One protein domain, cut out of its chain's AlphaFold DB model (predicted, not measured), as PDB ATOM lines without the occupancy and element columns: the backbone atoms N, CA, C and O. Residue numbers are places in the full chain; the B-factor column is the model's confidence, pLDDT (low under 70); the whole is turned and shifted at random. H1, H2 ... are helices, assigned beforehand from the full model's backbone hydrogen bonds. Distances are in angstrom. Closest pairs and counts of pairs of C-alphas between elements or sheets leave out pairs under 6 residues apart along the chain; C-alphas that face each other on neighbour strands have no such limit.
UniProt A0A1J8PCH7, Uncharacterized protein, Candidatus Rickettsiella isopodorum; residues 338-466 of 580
ATOM      1  N   SER A 338     -42.297  26.959   3.166       85.81
ATOM      2  CA  SER A 338     -41.586  25.692   3.009       85.81
ATOM      3  C   SER A 338     -40.575  25.759   1.871       85.81
ATOM      4  O   SER A 338     -40.630  26.635   1.003       85.81
ATOM      5  N   LEU A 339     -39.661  24.787   1.849       87.19
ATOM      6  CA  LEU A 339     -38.677  24.649   0.781       87.19
ATOM      7  C   LEU A 339     -39.347  24.574  -0.601       87.19
ATOM      8  O   LEU A 339     -38.935  25.278  -1.520       87.19
ATOM      9  N   PHE A 340     -40.405  23.769  -0.742       89.06
ATOM     10  CA  PHE A 340     -41.098  23.618  -2.022       89.06
ATOM     11  C   PHE A 340     -41.879  24.881  -2.410       89.06
ATOM     12  O   PHE A 340     -41.796  25.312  -3.557       89.06
ATOM     13  N   GLN A 341     -42.561  25.533  -1.460       89.44
ATOM     14  CA  GLN A 341     -43.239  26.811  -1.711       89.44
ATOM     15  C   GLN A 341     -42.256  27.883  -2.186       89.44
ATOM     16  O   GLN A 341     -42.527  28.581  -3.159       89.44
ATOM     17  N   PHE A 342     -41.091  27.998  -1.544       90.12
ATOM     18  CA  PHE A 342     -40.061  28.950  -1.953       90.12
ATOM     19  C   PHE A 342     -39.587  28.695  -3.390       90.12
ATOM     20  O   PHE A 342     -39.570  29.620  -4.203       90.12
ATOM     21  N   LEU A 343     -39.276  27.439  -3.726       90.31
ATOM     22  CA  LEU A 343     -38.870  27.042  -5.078       90.31
ATOM     23  C   LEU A 343     -39.979  27.286  -6.112       90.31
ATOM     24  O   LEU A 343     -39.703  27.747  -7.223       90.31
ATOM     25  N   ALA A 344     -41.238  27.035  -5.751       90.25
ATOM     26  CA  ALA A 344     -42.381  27.280  -6.617       90.25
ATOM     27  C   ALA A 344     -42.567  28.774  -6.907       90.25
ATOM     28  O   ALA A 344     -42.687  29.174  -8.065       90.25
ATOM     29  N   ILE A 345     -42.501  29.622  -5.876       89.88
ATOM     30  CA  ILE A 345     -42.593  31.076  -6.040       89.88
ATOM     31  C   ILE A 345     -41.407  31.602  -6.864       89.88
ATOM     32  O   ILE A 345     -41.591  32.444  -7.748       89.88
ATOM     33  N   GLN A 346     -40.196  31.090  -6.631       88.56
ATOM     34  CA  GLN A 346     -39.018  31.447  -7.421       88.56
ATOM     35  C   GLN A 346     -39.191  31.066  -8.901       88.56
ATOM     36  O   GLN A 346     -38.879  31.870  -9.780       88.56
ATOM     37  N   THR A 347     -39.749  29.884  -9.176       88.06
ATOM     38  CA  THR A 347     -40.060  29.410 -10.535       88.06
ATOM     39  C   THR A 347     -41.067  30.328 -11.229       88.06
ATOM     40  O   THR A 347     -40.827  30.782 -12.348       88.06
ATOM     41  N   LEU A 348     -42.165  30.668 -10.548       87.25
ATOM     42  CA  LEU A 348     -43.226  31.526 -11.089       87.25
ATOM     43  C   LEU A 348     -42.759  32.969 -11.339       87.25
ATOM     44  O   LEU A 348     -43.158  33.584 -12.328       87.25
ATOM     45  N   THR A 349     -41.906  33.503 -10.460       84.94
ATOM     46  CA  THR A 349     -41.372  34.876 -10.556       84.94
ATOM     47  C   THR A 349     -40.098  34.983 -11.397       84.94
ATOM     48  O   THR A 349     -39.675  36.092 -11.719       84.94
ATOM     49  N   LYS A 350     -39.481  33.851 -11.763       83.00
ATOM     50  CA  LYS A 350     -38.199  33.757 -12.485       83.00
ATOM     51  C   LYS A 350     -37.044  34.508 -11.801       83.00
ATOM     52  O   LYS A 350     -36.123  34.975 -12.476       83.00
ATOM     53  N   LYS A 351     -37.086  34.653 -10.471       82.75
ATOM     54  CA  LYS A 351     -35.998  35.274  -9.695       82.75
ATOM     55  C   LYS A 351     -34.775  34.346  -9.615       82.75
ATOM     56  O   LYS A 351     -34.885  33.120  -9.676       82.75
ATOM     57  N   GLN A 352     -33.593  34.946  -9.464       83.56
ATOM     58  CA  GLN A 352     -32.339  34.210  -9.272       83.56
ATOM     59  C   GLN A 352     -32.333  33.420  -7.957       83.56
ATOM     60  O   GLN A 352     -33.097  33.709  -7.037       83.56
ATOM     61  N   LEU A 353     -31.463  32.410  -7.895       85.44
ATOM     62  CA  LEU A 353     -31.317  31.523  -6.745       85.44
ATOM     63  C   LEU A 353     -30.678  32.253  -5.562       85.44
ATOM     64  O   LEU A 353     -29.559  32.748  -5.668       85.44
ATOM     65  N   ASP A 354     -31.389  32.277  -4.434       85.94
ATOM     66  CA  ASP A 354     -30.900  32.796  -3.155       85.94
ATOM     67  C   ASP A 354     -30.398  31.632  -2.292       85.94
ATOM     68  O   ASP A 354     -31.174  30.891  -1.680       85.94
ATOM     69  N   LEU A 355     -29.077  31.443  -2.293       87.12
ATOM     70  CA  LEU A 355     -28.426  30.319  -1.626       87.12
ATOM     71  C   LEU A 355     -28.605  30.364  -0.104       87.12
ATOM     72  O   LEU A 355     -28.852  29.328   0.513       87.12
ATOM     73  N   GLU A 356     -28.497  31.546   0.502       87.00
ATOM     74  CA  GLU A 356     -28.578  31.701   1.955       87.00
ATOM     75  C   GLU A 356     -29.992  31.421   2.457       87.00
ATOM     76  O   GLU A 356     -30.176  30.673   3.421       87.00
ATOM     77  N   LYS A 357     -31.009  31.926   1.750       85.88
ATOM     78  CA  LYS A 357     -32.403  31.635   2.091       85.88
ATOM     79  C   LYS A 357     -32.738  30.154   1.905       85.88
ATOM     80  O   LYS A 357     -33.398  29.564   2.759       85.88
ATOM     81  N   LEU A 358     -32.225  29.513   0.853       87.38
ATOM     82  CA  LEU A 358     -32.400  28.073   0.643       87.38
ATOM     83  C   LEU A 358     -31.759  27.228   1.752       87.38
ATOM     84  O   LEU A 358     -32.396  26.290   2.227       87.38
ATOM     85  N   LYS A 359     -30.545  27.570   2.206       87.44
ATOM     86  CA  LYS A 359     -29.901  26.895   3.348       87.44
ATOM     87  C   LYS A 359     -30.743  27.022   4.618       87.44
ATOM     88  O   LYS A 359     -30.953  26.032   5.313       87.44
ATOM     89  N   GLN A 360     -31.249  28.225   4.908       86.50
ATOM     90  CA  GLN A 360     -32.105  28.470   6.074       86.50
ATOM     91  C   GLN A 360     -33.367  27.601   6.043       86.50
ATOM     92  O   GLN A 360     -33.690  26.946   7.033       86.50
ATOM     93  N   LEU A 361     -34.051  27.549   4.897       83.75
ATOM     94  CA  LEU A 361     -35.268  26.755   4.730       83.75
ATOM     95  C   LEU A 361     -34.990  25.251   4.817       83.75
ATOM     96  O   LEU A 361     -35.698  24.536   5.524       83.75
ATOM     97  N   PHE A 362     -33.927  24.774   4.178       83.31
ATOM     98  CA  PHE A 362     -33.564  23.359   4.195       83.31
ATOM     99  C   PHE A 362     -33.190  22.854   5.593       83.31
ATOM    100  O   PHE A 362     -33.581  21.758   5.975       83.31
ATOM    101  N   ASN A 363     -32.507  23.676   6.397       78.12
ATOM    102  CA  ASN A 363     -32.164  23.320   7.777       78.12
ATOM    103  C   ASN A 363     -33.394  23.188   8.690       78.12
ATOM    104  O   ASN A 363     -33.317  22.536   9.730       78.12
ATOM    105  N   THR A 364     -34.520  23.813   8.326       72.81
ATOM    106  CA  THR A 364     -35.780  23.699   9.080       72.81
ATOM    107  C   THR A 364     -36.656  22.539   8.610       72.81
ATOM    108  O   THR A 364     -37.397  21.984   9.416       72.81
ATOM    109  N   CYS A 365     -36.548  22.131   7.343       63.12
ATOM    110  CA  CYS A 365     -37.217  20.951   6.812       63.12
ATOM    111  C   CYS A 365     -36.343  20.308   5.723       63.12
ATOM    112  O   CYS A 365     -36.178  20.866   4.637       63.12
ATOM    113  N   ASN A 366     -35.791  19.127   6.019       63.22
ATOM    114  CA  ASN A 366     -34.791  18.446   5.183       63.22
ATOM    115  C   ASN A 366     -35.340  17.924   3.839       63.22
ATOM    116  O   ASN A 366     -34.571  17.427   3.011       63.22
ATOM    117  N   SER A 367     -36.658  17.978   3.632       67.19
ATOM    118  CA  SER A 367     -37.339  17.434   2.461       67.19
ATOM    119  C   SER A 367     -38.395  18.412   1.921       67.19
ATOM    120  O   SER A 367     -39.080  19.101   2.681       67.19
ATOM    121  N   PRO A 368     -38.570  18.471   0.593       70.62
ATOM    122  CA  PRO A 368     -39.631  19.241  -0.053       70.62
ATOM    123  C   PRO A 368     -41.035  18.596   0.043       70.62
ATOM    124  O   PRO A 368     -41.877  18.893  -0.790       70.62
ATOM    125  N   GLU A 369     -41.332  17.800   1.082       67.88
ATOM    126  CA  GLU A 369     -42.531  16.936   1.220       67.88
ATOM    127  C   GLU A 369     -43.899  17.595   0.963       67.88
ATOM    128  O   GLU A 369     -44.879  16.908   0.658       67.88
ATOM    129  N   GLN A 370     -43.985  18.923   1.066       68.31
ATOM    130  CA  GLN A 370     -45.179  19.686   0.695       68.31
ATOM    131  C   GLN A 370     -45.458  19.694  -0.817       68.31
ATOM    132  O   GLN A 370     -46.498  20.206  -1.228       68.31
ATOM    133  N   GLU A 371     -44.602  19.086  -1.651       76.62
ATOM    134  CA  GLU A 371     -44.841  18.935  -3.092       76.62
ATOM    135  C   GLU A 371     -46.200  18.281  -3.399       76.62
ATOM    136  O   GLU A 371     -46.845  18.608  -4.394       76.62
ATOM    137  N   LYS A 372     -46.679  17.411  -2.499       78.75
ATOM    138  CA  LYS A 372     -47.946  16.677  -2.629       78.75
ATOM    139  C   LYS A 372     -49.187  17.572  -2.630       78.75
ATOM    140  O   LYS A 372     -50.233  17.127  -3.096       78.75
ATOM    141  N   ASN A 373     -49.080  18.810  -2.145       82.44
ATOM    142  CA  ASN A 373     -50.177  19.784  -2.168       82.44
ATOM    143  C   ASN A 373     -50.395  20.401  -3.563       82.44
ATOM    144  O   ASN A 373     -51.370  21.123  -3.780       82.44
ATOM    145  N   PHE A 374     -49.495  20.130  -4.512       85.94
ATOM    146  CA  PHE A 374     -49.486  20.715  -5.848       85.94
ATOM    147  C   PHE A 374     -49.791  19.668  -6.921       85.94
ATOM    148  O   PHE A 374     -49.542  18.475  -6.739       85.94
ATOM    149  N   SER A 375     -50.311  20.111  -8.069       87.94
ATOM    150  CA  SER A 375     -50.559  19.231  -9.218       87.94
ATOM    151  C   SER A 375     -49.255  18.631  -9.760       87.94
ATOM    152  O   SER A 375     -48.187  19.230  -9.637       87.94
ATOM    153  N   LEU A 376     -49.330  17.474 -10.428       86.75
ATOM    154  CA  LEU A 376     -48.153  16.860 -11.066       86.75
ATOM    155  C   LEU A 376     -47.510  17.787 -12.114       86.75
ATOM    156  O   LEU A 376     -46.290  17.790 -12.262       86.75
ATOM    157  N   ALA A 377     -48.307  18.614 -12.796       85.31
ATOM    158  CA  ALA A 377     -47.803  19.633 -13.713       85.31
ATOM    159  C   ALA A 377     -46.951  20.681 -12.979       85.31
ATOM    160  O   ALA A 377     -45.811  20.928 -13.373       85.31
ATOM    161  N   CYS A 378     -47.464  21.224 -11.869       87.62
ATOM    162  CA  CYS A 378     -46.743  22.183 -11.036       87.62
ATOM    163  C   CYS A 378     -45.466  21.567 -10.452       87.62
ATOM    164  O   CYS A 378     -44.388  22.145 -10.587       87.62
ATOM    165  N   GLN A 379     -45.558  20.352  -9.900       89.56
ATOM    166  CA  GLN A 379     -44.403  19.606  -9.398       89.56
ATOM    167  C   GLN A 379     -43.313  19.456 -10.465       89.56
ATOM    168  O   GLN A 379     -42.154  19.779 -10.207       89.56
ATOM    169  N   SER A 380     -43.691  19.036 -11.676       87.75
ATOM    170  CA  SER A 380     -42.767  18.883 -12.803       87.75
ATOM    171  C   SER A 380     -42.046  20.190 -13.120       87.75
ATOM    172  O   SER A 380     -40.817  20.215 -13.166       87.75
ATOM    173  N   SER A 381     -42.795  21.281 -13.302       87.94
ATOM    174  CA  SER A 381     -42.230  22.575 -13.688       87.94
ATOM    175  C   SER A 381     -41.308  23.164 -12.621       87.94
ATOM    176  O   SER A 381     -40.234  23.664 -12.953       87.94
ATOM    177  N   VAL A 382     -41.696  23.087 -11.344       90.50
ATOM    178  CA  VAL A 382     -40.885  23.602 -10.230       90.50
ATOM    179  C   VAL A 382     -39.584  22.822 -10.098       90.50
ATOM    180  O   VAL A 382     -38.520  23.426  -9.963       90.50
ATOM    181  N   VAL A 383     -39.640  21.490 -10.174       89.69
ATOM    182  CA  VAL A 383     -38.455  20.632 -10.043       89.69
ATOM    183  C   VAL A 383     -37.490  20.846 -11.207       89.69
ATOM    184  O   VAL A 383     -36.306  21.086 -10.972       89.69
ATOM    185  N   GLU A 384     -37.979  20.841 -12.447       88.19
ATOM    186  CA  GLU A 384     -37.148  21.053 -13.640       88.19
ATOM    187  C   GLU A 384     -36.466  22.425 -13.621       88.19
ATOM    188  O   GLU A 384     -35.252  22.526 -13.835       88.19
ATOM    189  N   TYR A 385     -37.223  23.480 -13.300       89.94
ATOM    190  CA  TYR A 385     -36.681  24.829 -13.193       89.94
ATOM    191  C   TYR A 385     -35.650  24.937 -12.065       89.94
ATOM    192  O   TYR A 385     -34.572  25.492 -12.269       89.94
ATOM    193  N   SER A 386     -35.940  24.366 -10.895       90.44
ATOM    194  CA  SER A 386     -35.044  24.411  -9.735       90.44
ATOM    195  C   SER A 386     -33.737  23.663  -9.994       90.44
ATOM    196  O   SER A 386     -32.661  24.181  -9.691       90.44
ATOM    197  N   ILE A 387     -33.795  22.478 -10.613       89.75
ATOM    198  CA  ILE A 387     -32.603  21.716 -11.012       89.75
ATOM    199  C   ILE A 387     -31.759  22.537 -11.994       89.75
ATOM    200  O   ILE A 387     -30.542  22.646 -11.817       89.75
ATOM    201  N   LEU A 388     -32.383  23.146 -13.007       89.56
ATOM    202  CA  LEU A 388     -31.682  23.990 -13.975       89.56
ATOM    203  C   LEU A 388     -31.069  25.237 -13.318       89.56
ATOM    204  O   LEU A 388     -29.922  25.584 -13.613       89.56
ATOM    205  N   ALA A 389     -31.794  25.888 -12.408       89.12
ATOM    206  CA  ALA A 389     -31.327  27.059 -11.675       89.12
ATOM    207  C   ALA A 389     -30.114  26.724 -10.798       89.12
ATOM    208  O   ALA A 389     -29.120  27.445 -10.837       89.12
ATOM    209  N   ILE A 390     -30.140  25.594 -10.083       89.50
ATOM    210  CA  ILE A 390     -28.996  25.117  -9.293       89.50
ATOM    211  C   ILE A 390     -27.806  24.789 -10.199       89.50
ATOM    212  O   ILE A 390     -26.685  25.208  -9.919       89.50
ATOM    213  N   LYS A 391     -28.023  24.076 -11.311       89.38
ATOM    214  CA  LYS A 391     -26.953  23.770 -12.276       89.38
ATOM    215  C   LYS A 391     -26.305  25.038 -12.826       89.38
ATOM    216  O   LYS A 391     -25.082  25.111 -12.925       89.38
ATOM    217  N   THR A 392     -27.117  26.033 -13.162       89.75
ATOM    218  CA  THR A 392     -26.655  27.335 -13.659       89.75
ATOM    219  C   THR A 392     -25.889  28.085 -12.574       89.75
ATOM    220  O   THR A 392     -24.770  28.523 -12.813       89.75
ATOM    221  N   TYR A 393     -26.407  28.109 -11.344       90.38
ATOM    222  CA  TYR A 393     -25.708  28.690 -10.201       90.38
ATOM    223  C   TYR A 393     -24.340  28.036  -9.979       90.38
ATOM    224  O   TYR A 393     -23.350  28.738  -9.772       90.38
ATOM    225  N   ILE A 394     -24.251  26.702 -10.080       88.56
ATOM    226  CA  ILE A 394     -22.980  25.991  -9.911       88.56
ATOM    227  C   ILE A 394     -21.983  26.354 -11.015       88.56
ATOM    228  O   ILE A 394     -20.793  26.560 -10.750       88.56
ATOM    229  N   LYS A 395     -22.471  26.429 -12.256       88.25
ATOM    230  CA  LYS A 395     -21.676  26.819 -13.419       88.25
ATOM    231  C   LYS A 395     -21.087  28.218 -13.235       88.25
ATOM    232  O   LYS A 395     -19.892  28.406 -13.450       88.25
ATOM    233  N   ASP A 396     -21.918  29.163 -12.817       88.69
ATOM    234  CA  ASP A 396     -21.563  30.577 -12.805       88.69
ATOM    235  C   ASP A 396     -20.735  30.964 -11.570       88.69
ATOM    236  O   ASP A 396     -19.901  31.856 -11.673       88.69
ATOM    237  N   ASN A 397     -20.898  30.270 -10.434       88.12
ATOM    238  CA  ASN A 397     -20.227  30.628  -9.174       88.12
ATOM    239  C   ASN A 397     -19.059  29.709  -8.784       88.12
ATOM    240  O   ASN A 397     -18.144  30.165  -8.110       88.12
ATOM    241  N   PHE A 398     -19.040  28.434  -9.199       88.06
ATOM    242  CA  PHE A 398     -17.950  27.513  -8.828       88.06
ATOM    243  C   PHE A 398     -17.120  27.066 -10.030       88.06
ATOM    244  O   PHE A 398     -15.889  27.096  -9.971       88.06
ATOM    245  N   MET A 399     -17.755  26.680 -11.145       85.12
ATOM    246  CA  MET A 399     -17.018  26.175 -12.315       85.12
ATOM    247  C   MET A 399     -16.125  27.237 -12.967       85.12
ATOM    248  O   MET A 399     -15.130  26.877 -13.598       85.12
ATOM    249  N   ILE A 400     -16.420  28.527 -12.777       85.25
ATOM    250  CA  ILE A 400     -15.564  29.637 -13.225       85.25
ATOM    251  C   ILE A 400     -14.164  29.614 -12.588       85.25
ATOM    252  O   ILE A 400     -13.204  30.075 -13.202       85.25
ATOM    253  N   HIS A 401     -14.030  29.044 -11.387       84.19
ATOM    254  CA  HIS A 401     -12.770  28.967 -10.643       84.19
ATOM    255  C   HIS A 401     -11.979  27.686 -10.933       84.19
ATOM    256  O   HIS A 401     -10.825  27.554 -10.518       84.19
ATOM    257  N   VAL A 402     -12.577  26.736 -11.653       84.31
ATOM    258  CA  VAL A 402     -11.959  25.452 -11.977       84.31
ATOM    259  C   VAL A 402     -11.199  25.562 -13.299       84.31
ATOM    260  O   VAL A 402     -11.780  25.847 -14.349       84.31
ATOM    261  N   ARG A 403      -9.887  25.304 -13.277       79.62
ATOM    262  CA  ARG A 403      -9.050  25.358 -14.488       79.62
ATOM    263  C   ARG A 403      -9.516  24.326 -15.519       79.62
ATOM    264  O   ARG A 403      -9.806  23.184 -15.175       79.62
ATOM    265  N   LYS A 404      -9.557  24.728 -16.793       78.69
ATOM    266  CA  LYS A 404      -9.830  23.814 -17.911       78.69
ATOM    267  C   LYS A 404      -8.617  22.920 -18.138       78.69
ATOM    268  O   LYS A 404      -7.523  23.421 -18.400       78.69
ATOM    269  N   GLU A 405      -8.809  21.611 -18.045       76.25
ATOM    270  CA  GLU A 405      -7.760  20.623 -18.298       76.25
ATOM    271  C   GLU A 405      -7.975  19.992 -19.673       76.25
ATOM    272  O   GLU A 405      -9.075  19.579 -20.016       76.25
ATOM    273  N   ASN A 406      -6.917  19.853 -20.471       65.50
ATOM    274  CA  ASN A 406      -7.021  19.283 -21.817       65.50
ATOM    275  C   ASN A 406      -6.986  17.737 -21.793       65.50
ATOM    276  O   ASN A 406      -6.258  17.101 -22.551       65.50
ATOM    277  N   THR A 407      -7.726  17.115 -20.869       70.19
ATOM    278  CA  THR A 407      -7.717  15.659 -20.651       70.19
ATOM    279  C   THR A 407      -9.091  15.029 -20.896       70.19
ATOM    280  O   THR A 407     -10.138  15.671 -20.830       70.19
ATOM    281  N   ARG A 408      -9.117  13.719 -21.182       56.19
ATOM    282  CA  ARG A 408     -10.369  12.962 -21.388       56.19
ATOM    283  C   ARG A 408     -11.253  12.913 -20.127       56.19
ATOM    284  O   ARG A 408     -12.453  12.691 -20.260       56.19
ATOM    285  N   HIS A 409     -10.668  13.157 -18.952       65.25
ATOM    286  CA  HIS A 409     -11.323  13.195 -17.638       65.25
ATOM    287  C   HIS A 409     -11.525  14.629 -17.119       65.25
ATOM    288  O   HIS A 409     -11.656  14.834 -15.914       65.25
ATOM    289  N   ASP A 410     -11.538  15.616 -18.020       78.06
ATOM    290  CA  ASP A 410     -11.787  17.010 -17.674       78.06
ATOM    291  C   ASP A 410     -13.140  17.172 -16.973       78.06
ATOM    292  O   ASP A 410     -14.191  16.716 -17.440       78.06
ATOM    293  N   ILE A 411     -13.103  17.853 -15.835       80.62
ATOM    294  CA  ILE A 411     -14.278  18.113 -15.020       80.62
ATOM    295  C   ILE A 411     -15.282  19.011 -15.739       80.62
ATOM    296  O   ILE A 411     -16.479  18.839 -15.532       80.62
ATOM    297  N   HIS A 412     -14.841  19.882 -16.655       83.50
ATOM    298  CA  HIS A 412     -15.760  20.660 -17.494       83.50
ATOM    299  C   HIS A 412     -16.577  19.757 -18.424       83.50
ATOM    300  O   HIS A 412     -17.769  19.991 -18.603       83.50
ATOM    301  N   ARG A 413     -15.994  18.669 -18.949       80.44
ATOM    302  CA  ARG A 413     -16.736  17.666 -19.740       80.44
ATOM    303  C   ARG A 413     -17.692  16.850 -18.877       80.44
ATOM    304  O   ARG A 413     -18.811  16.574 -19.302       80.44
ATOM    305  N   ALA A 414     -17.268  16.460 -17.675       79.06
ATOM    306  CA  ALA A 414     -18.134  15.751 -16.733       79.06
ATOM    307  C   ALA A 414     -19.320  16.626 -16.290       79.06
ATOM    308  O   ALA A 414     -20.458  16.157 -16.277       79.06
ATOM    309  N   PHE A 415     -19.059  17.902 -16.004       83.81
ATOM    310  CA  PHE A 415     -20.072  18.889 -15.658       83.81
ATOM    311  C   PHE A 415     -21.012  19.173 -16.829       83.81
ATOM    312  O   PHE A 415     -22.214  19.216 -16.620       83.81
ATOM    313  N   TYR A 416     -20.506  19.290 -18.060       83.62
ATOM    314  CA  TYR A 416     -21.341  19.460 -19.254       83.62
ATOM    315  C   TYR A 416     -22.340  18.306 -19.427       83.62
ATOM    316  O   TYR A 416     -23.532  18.535 -19.609       83.62
ATOM    317  N   ARG A 417     -21.884  17.058 -19.257       80.88
ATOM    318  CA  ARG A 417     -22.767  15.880 -19.294       80.88
ATOM    319  C   ARG A 417     -23.805  15.885 -18.174       80.88
ATOM    320  O   ARG A 417     -24.956  15.534 -18.405       80.88
ATOM    321  N   PHE A 418     -23.413  16.285 -16.963       83.44
ATOM    322  CA  PHE A 418     -24.350  16.474 -15.852       83.44
ATOM    323  C   PHE A 418     -25.363  17.593 -16.141       83.44
ATOM    324  O   PHE A 418     -26.554  17.447 -15.862       83.44
ATOM    325  N   PHE A 419     -24.912  18.696 -16.736       83.81
ATOM    326  CA  PHE A 419     -25.750  19.830 -17.100       83.81
ATOM    327  C   PHE A 419     -26.854  19.393 -18.072       83.81
ATOM    328  O   PHE A 419     -28.025  19.657 -17.804       83.81
ATOM    329  N   ASN A 420     -26.494  18.608 -19.091       81.62
ATOM    330  CA  ASN A 420     -27.395  18.107 -20.133       81.62
ATOM    331  C   ASN A 420     -28.188  16.834 -19.775       81.62
ATOM    332  O   ASN A 420     -28.893  16.311 -20.630       81.62
ATOM    333  N   ASN A 421     -28.079  16.305 -18.550       74.25
ATOM    334  CA  ASN A 421     -28.704  15.028 -18.159       74.25
ATOM    335  C   ASN A 421     -28.259  13.814 -19.009       74.25
ATOM    336  O   ASN A 421     -28.970  12.820 -19.105       74.25
ATOM    337  N   GLU A 422     -27.056  13.841 -19.587       68.38
ATOM    338  CA  GLU A 422     -26.520  12.768 -20.449       68.38
ATOM    339  C   GLU A 422     -25.901  11.594 -19.656       68.38
ATOM    340  O   GLU A 422     -25.257  10.706 -20.221       68.38
ATOM    341  N   TYR A 423     -26.038  11.583 -18.327       60.50
ATOM    342  CA  TYR A 423     -25.443  10.561 -17.464       60.50
ATOM    343  C   TYR A 423     -26.383   9.362 -17.294       60.50
ATOM    344  O   TYR A 423     -27.372   9.431 -16.577       60.50
ATOM    345  N   THR A 424     -26.028   8.229 -17.901       48.66
ATOM    346  CA  THR A 424     -26.777   6.957 -17.827       48.66
ATOM    347  C   THR A 424     -26.283   6.006 -16.719       48.66
ATOM    348  O   THR A 424     -26.679   4.845 -16.671       48.66
ATOM    349  N   GLY A 425     -25.389   6.473 -15.835       50.97
ATOM    350  CA  GLY A 425     -24.726   5.673 -14.792       50.97
ATOM    351  C   GLY A 425     -25.088   6.060 -13.348       50.97
ATOM    352  O   GLY A 425     -26.076   6.742 -13.100       50.97
ATOM    353  N   LYS A 426     -24.262   5.634 -12.375       52.81
ATOM    354  CA  LYS A 426     -24.409   5.980 -10.942       52.81
ATOM    355  C   LYS A 426     -24.487   7.505 -10.731       52.81
ATOM    356  O   LYS A 426     -23.799   8.226 -11.456       52.81
ATOM    357  N   PRO A 427     -25.233   7.991  -9.714       57.59
ATOM    358  CA  PRO A 427     -25.370   9.420  -9.440       57.59
ATOM    359  C   PRO A 427     -23.990  10.059  -9.263       57.59
ATOM    360  O   PRO A 427     -23.236   9.718  -8.348       57.59
ATOM    361  N   LEU A 428     -23.637  10.959 -10.183       66.06
ATOM    362  CA  LEU A 428     -22.371  11.673 -10.132       66.06
ATOM    363  C   LEU A 428     -22.446  12.685  -8.985       66.06
ATOM    364  O   LEU A 428     -23.270  13.596  -9.010       66.06
ATOM    365  N   ASN A 429     -21.581  12.546  -7.980       73.50
ATOM    366  CA  ASN A 429     -21.438  13.568  -6.946       73.50
ATOM    367  C   ASN A 429     -20.566  14.706  -7.495       73.50
ATOM    368  O   ASN A 429     -19.347  14.736  -7.303       73.50
ATOM    369  N   VAL A 430     -21.211  15.594  -8.251       74.56
ATOM    370  CA  VAL A 430     -20.587  16.722  -8.949       74.56
ATOM    371  C   VAL A 430     -19.894  17.644  -7.949       74.56
ATOM    372  O   VAL A 430     -18.767  18.063  -8.195       74.56
ATOM    373  N   SER A 431     -20.496  17.870  -6.781       77.62
ATOM    374  CA  SER A 431     -19.931  18.725  -5.735       77.62
ATOM    375  C   SER A 431     -18.582  18.238  -5.217       77.62
ATOM    376  O   SER A 431     -17.638  19.022  -5.144       77.62
ATOM    377  N   LYS A 432     -18.428  16.934  -4.948       80.19
ATOM    378  CA  LYS A 432     -17.130  16.362  -4.544       80.19
ATOM    379  C   LYS A 432     -16.069  16.470  -5.637       80.19
ATOM    380  O   LYS A 432     -14.886  16.596  -5.327       80.19
ATOM    381  N   LEU A 433     -16.468  16.377  -6.906       81.00
ATOM    382  CA  LEU A 433     -15.544  16.528  -8.028       81.00
ATOM    383  C   LEU A 433     -15.086  17.981  -8.162       81.00
ATOM    384  O   LEU A 433     -13.887  18.215  -8.302       81.00
ATOM    385  N   ILE A 434     -16.018  18.936  -8.072       82.81
ATOM    386  CA  ILE A 434     -15.724  20.372  -8.146       82.81
ATOM    387  C   ILE A 434     -14.805  20.770  -6.992       82.81
ATOM    388  O   ILE A 434     -13.763  21.369  -7.240       82.81
ATOM    389  N   LEU A 435     -15.119  20.348  -5.761       83.50
ATOM    390  CA  LEU A 435     -14.301  20.636  -4.580       83.50
ATOM    391  C   LEU A 435     -12.844  20.206  -4.749       83.50
ATOM    392  O   LEU A 435     -11.942  21.002  -4.523       83.50
ATOM    393  N   LYS A 436     -12.595  18.991  -5.245       83.81
ATOM    394  CA  LYS A 436     -11.227  18.491  -5.476       83.81
ATOM    395  C   LYS A 436     -10.433  19.284  -6.516       83.81
ATOM    396  O   LYS A 436      -9.212  19.162  -6.560       83.81
ATOM    397  N   LYS A 437     -11.111  20.016  -7.400       84.25
ATOM    398  CA  LYS A 437     -10.504  20.764  -8.510       84.25
ATOM    399  C   LYS A 437     -10.501  22.278  -8.286       84.25
ATOM    400  O   LYS A 437      -9.918  23.000  -9.095       84.25
ATOM    401  N   LEU A 438     -11.121  22.758  -7.208       84.12
ATOM    402  CA  LEU A 438     -11.039  24.153  -6.789       84.12
ATOM    403  C   LEU A 438      -9.650  24.463  -6.200       84.12
ATOM    404  O   LEU A 438      -9.021  23.580  -5.614       84.12
ATOM    405  N   PRO A 439      -9.157  25.707  -6.319       83.12
ATOM    406  CA  PRO A 439      -7.972  26.164  -5.591       83.12
ATOM    407  C   PRO A 439      -8.112  25.949  -4.077       83.12
ATOM    408  O   PRO A 439      -9.175  26.226  -3.531       83.12
ATOM    409  N   GLU A 440      -7.048  25.519  -3.386       81.06
ATOM    410  CA  GLU A 440      -7.082  25.138  -1.955       81.06
ATOM    411  C   GLU A 440      -7.717  26.204  -1.046       81.06
ATOM    412  O   GLU A 440      -8.546  25.883  -0.199       81.06
ATOM    413  N   HIS A 441      -7.419  27.485  -1.282       80.62
ATOM    414  CA  HIS A 441      -7.988  28.606  -0.524       80.62
ATOM    415  C   HIS A 441      -9.505  28.812  -0.723       80.62
ATOM    416  O   HIS A 441     -10.134  29.481   0.088       80.62
ATOM    417  N   LEU A 442     -10.096  28.258  -1.789       84.44
ATOM    418  CA  LEU A 442     -11.537  28.307  -2.075       84.44
ATOM    419  C   LEU A 442     -12.263  27.021  -1.670       84.44
ATOM    420  O   LEU A 442     -13.486  27.029  -1.549       84.44
ATOM    421  N   GLN A 443     -11.538  25.917  -1.458       84.38
ATOM    422  CA  GLN A 443     -12.140  24.637  -1.079       84.38
ATOM    423  C   GLN A 443     -12.865  24.750   0.264       84.38
ATOM    424  O   GLN A 443     -14.048  24.436   0.333       84.38
ATOM    425  N   ALA A 444     -12.189  25.274   1.291       79.81
ATOM    426  CA  ALA A 444     -12.777  25.458   2.620       79.81
ATOM    427  C   ALA A 444     -13.957  26.449   2.611       79.81
ATOM    428  O   ALA A 444     -14.914  26.279   3.360       79.81
ATOM    429  N   THR A 445     -13.907  27.457   1.738       83.62
ATOM    430  CA  THR A 445     -14.951  28.484   1.606       83.62
ATOM    431  C   THR A 445     -16.230  27.938   0.974       83.62
ATOM    432  O   THR A 445     -17.322  28.328   1.371       83.62
ATOM    433  N   TYR A 446     -16.113  27.038  -0.007       86.88
ATOM    434  CA  TYR A 446     -17.251  26.569  -0.808       86.88
ATOM    435  C   TYR A 446     -17.703  25.140  -0.497       86.88
ATOM    436  O   TYR A 446     -18.686  24.672  -1.073       86.88
ATOM    437  N   GLU A 447     -17.017  24.433   0.400       86.25
ATOM    438  CA  GLU A 447     -17.370  23.066   0.791       86.25
ATOM    439  C   GLU A 447     -18.793  22.963   1.331       86.25
ATOM    440  O   GLU A 447     -19.558  22.103   0.888       86.25
ATOM    441  N   THR A 448     -19.179  23.859   2.239       86.88
ATOM    442  CA  THR A 448     -20.531  23.887   2.808       86.88
ATOM    443  C   THR A 448     -21.596  24.071   1.733       86.88
ATOM    444  O   THR A 448     -22.614  23.380   1.731       86.88
ATOM    445  N   ASP A 449     -21.329  24.958   0.781       89.38
ATOM    446  CA  ASP A 449     -22.278  25.398  -0.237       89.38
ATOM    447  C   ASP A 449     -22.479  24.325  -1.299       89.38
ATOM    448  O   ASP A 449     -23.607  23.971  -1.640       89.38
ATOM    449  N   LEU A 450     -21.380  23.742  -1.777       87.88
ATOM    450  CA  LEU A 450     -21.413  22.645  -2.737       87.88
ATOM    451  C   LEU A 450     -22.036  21.383  -2.130       87.88
ATOM    452  O   LEU A 450     -22.801  20.697  -2.815       87.88
ATOM    453  N   ASN A 451     -21.762  21.080  -0.858       88.06
ATOM    454  CA  ASN A 451     -22.403  19.961  -0.163       88.06
ATOM    455  C   ASN A 451     -23.913  20.182  -0.010       88.06
ATOM    456  O   ASN A 451     -24.690  19.277  -0.319       88.06
ATOM    457  N   PHE A 452     -24.328  21.386   0.388       89.69
ATOM    458  CA  PHE A 452     -25.736  21.765   0.472       89.69
ATOM    459  C   PHE A 452     -26.456  21.630  -0.880       89.69
ATOM    460  O   PHE A 452     -27.466  20.935  -0.982       89.69
ATOM    461  N   LEU A 453     -25.908  22.220  -1.948       89.62
ATOM    462  CA  LEU A 453     -26.505  22.156  -3.287       89.62
ATOM    463  C   LEU A 453     -26.619  20.715  -3.801       89.62
ATOM    464  O   LEU A 453     -27.609  20.372  -4.445       89.62
ATOM    465  N   GLN A 454     -25.652  19.845  -3.484       88.50
ATOM    466  CA  GLN A 454     -25.737  18.420  -3.816       88.50
ATOM    467  C   GLN A 454     -26.874  17.723  -3.069       88.50
ATOM    468  O   GLN A 454     -27.560  16.883  -3.655       88.50
ATOM    469  N   GLN A 455     -27.057  18.028  -1.784       87.88
ATOM    470  CA  GLN A 455     -28.149  17.470  -0.988       87.88
ATOM    471  C   GLN A 455     -29.502  17.918  -1.543       87.88
ATOM    472  O   GLN A 455     -30.354  17.068  -1.798       87.88
ATOM    473  N   LEU A 456     -29.663  19.212  -1.835       88.56
ATOM    474  CA  LEU A 456     -30.882  19.756  -2.431       88.56
ATOM    475  C   LEU A 456     -31.176  19.135  -3.806       88.56
ATOM    476  O   LEU A 456     -32.291  18.676  -4.040       88.56
ATOM    477  N   LEU A 457     -30.175  19.038  -4.689       88.44
ATOM    478  CA  LEU A 457     -30.312  18.346  -5.977       88.44
ATOM    479  C   LEU A 457     -30.755  16.895  -5.796       88.44
ATOM    480  O   LEU A 457     -31.610  16.423  -6.535       88.44
ATOM    481  N   SER A 458     -30.193  16.192  -4.813       86.88
ATOM    482  CA  SER A 458     -30.559  14.799  -4.540       86.88
ATOM    483  C   SER A 458     -32.033  14.681  -4.141       86.88
ATOM    484  O   SER A 458     -32.709  13.787  -4.635       86.88
ATOM    485  N   GLN A 459     -32.548  15.609  -3.327       87.56
ATOM    486  CA  GLN A 459     -33.973  15.659  -2.971       87.56
ATOM    487  C   GLN A 459     -34.864  15.987  -4.180       87.56
ATOM    488  O   GLN A 459     -35.881  15.334  -4.390       87.56
ATOM    489  N   LEU A 460     -34.467  16.940  -5.027       88.25
ATOM    490  CA  LEU A 460     -35.222  17.282  -6.238       88.25
ATOM    491  C   LEU A 460     -35.270  16.123  -7.240       88.25
ATOM    492  O   LEU A 460     -36.326  15.850  -7.805       88.25
ATOM    493  N   TYR A 461     -34.168  15.386  -7.409       87.31
ATOM    494  CA  TYR A 461     -34.151  14.181  -8.240       87.31
ATOM    495  C   TYR A 461     -35.009  13.048  -7.658       87.31
ATOM    496  O   TYR A 461     -35.507  12.227  -8.426       87.31
ATOM    497  N   LEU A 462     -35.216  12.974  -6.338       86.56
ATOM    498  CA  LEU A 462     -36.172  12.019  -5.759       86.56
ATOM    499  C   LEU A 462     -37.612  12.354  -6.168       86.56
ATOM    500  O   LEU A 462     -38.359  11.441  -6.513       86.56
ATOM    501  N   ILE A 463     -37.978  13.641  -6.200       85.00
ATOM    502  CA  ILE A 463     -39.284  14.074  -6.720       85.00
ATOM    503  C   ILE A 463     -39.374  13.809  -8.226       85.00
ATOM    504  O   ILE A 463     -40.364  13.250  -8.690       85.00
ATOM    505  N   GLU A 464     -38.336  14.166  -8.992       84.62
ATOM    506  CA  GLU A 464     -38.310  13.985 -10.449       84.62
ATOM    507  C   GLU A 464     -38.520  12.520 -10.862       84.62
ATOM    508  O   GLU A 464     -39.227  12.239 -11.829       84.62
ATOM    509  N   ASN A 465     -37.935  11.593 -10.100       84.75
ATOM    510  CA  ASN A 465     -38.015  10.153 -10.339       84.75
ATOM    511  C   ASN A 465     -39.217   9.480  -9.654       84.75
ATOM    512  O   ASN A 465     -39.307   8.250  -9.646       84.75
ATOM    513  N   ASN A 466     -40.147  10.247  -9.077       86.25
ATOM    514  CA  ASN A 466     -41.381   9.699  -8.521       86.25
ATOM    515  C   ASN A 466     -42.192   9.006  -9.640       86.25
ATOM    516  O   ASN A 466     -42.466   9.647 -10.660       86.25
TER     517      ASN A 466
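This is residues 338 to 466 of the 580 residues of an uncharacterized protein of Candidatus Rickettsiella isopodorum (UniProt A0A1J8PCH7). Two long helices, H4 and H7, run opposite ways along the length of the domain. H1 lies across H4, with H2 and H3 beside it toward one end; toward the other, H6 packs on H7 and H5 packs on H6. The printed part has 129 residues with seven named helices, H1 to H7 in chain order, and no named strand: all helix. It is compact, with a radius of gyration of the C-alphas of 15.1 A, spanning 47 by 31 by 24 A.

Start at H7, residues 440 to 464, which has a kink of 50 degrees near residue 447. Its residues 453 to 464 alone touch H4, residues 376 to 397, opposite ways at a shallow tilt of 14 degrees; the closest C-alphas, of Val 383 and Leu 460, are 6.0 A apart. Its residues 443 to 454 alone touch H6, residues 430 to 437, in a hairpin; closest are C-alphas 431 and 450, 5.2 A. H5, residues 411 to 419, and H6 form another hairpin, closest at C-alphas 415 and 430, 7.1 A. H1, residues 339 to 349, touches residues 381 to 386 alone of H4, about perpendicular at 84 degrees, closest at C-alphas 344 and 382, 5.4 A. H1 and H2, residues 355 to 364, a hairpin, only just touch, with 3 pairs of C-alphas within 8 A, closest at C-alphas 339 and 361, 5.6 A. H3, residues 369 to 373, touches H1, closest at C-alphas 340 and 371, 6.1 A. Every O i to N i+4 pair is within hydrogen-bond range in H1, H2, H4, H5 and H6; H7 has 17 of 21, and H3 0 of 1, with 1 of 2 O i to N i+3 pairs.

Find C-alpha 376 at (-48.153, 16.860, -11.066); from there H4 runs 31.2 A to C-alpha 397. H7 runs 34.2 A, ending at C-alpha 464, (-38.310, 13.985, -10.449).

The two farthest C-alphas, of Asn 373 and Asn 406, are 47.4 A apart. The printed part has no cut; the link from H4 to H5 is long, 13 residues. Fifteen residues have pLDDT under 70, among them 422 to 428.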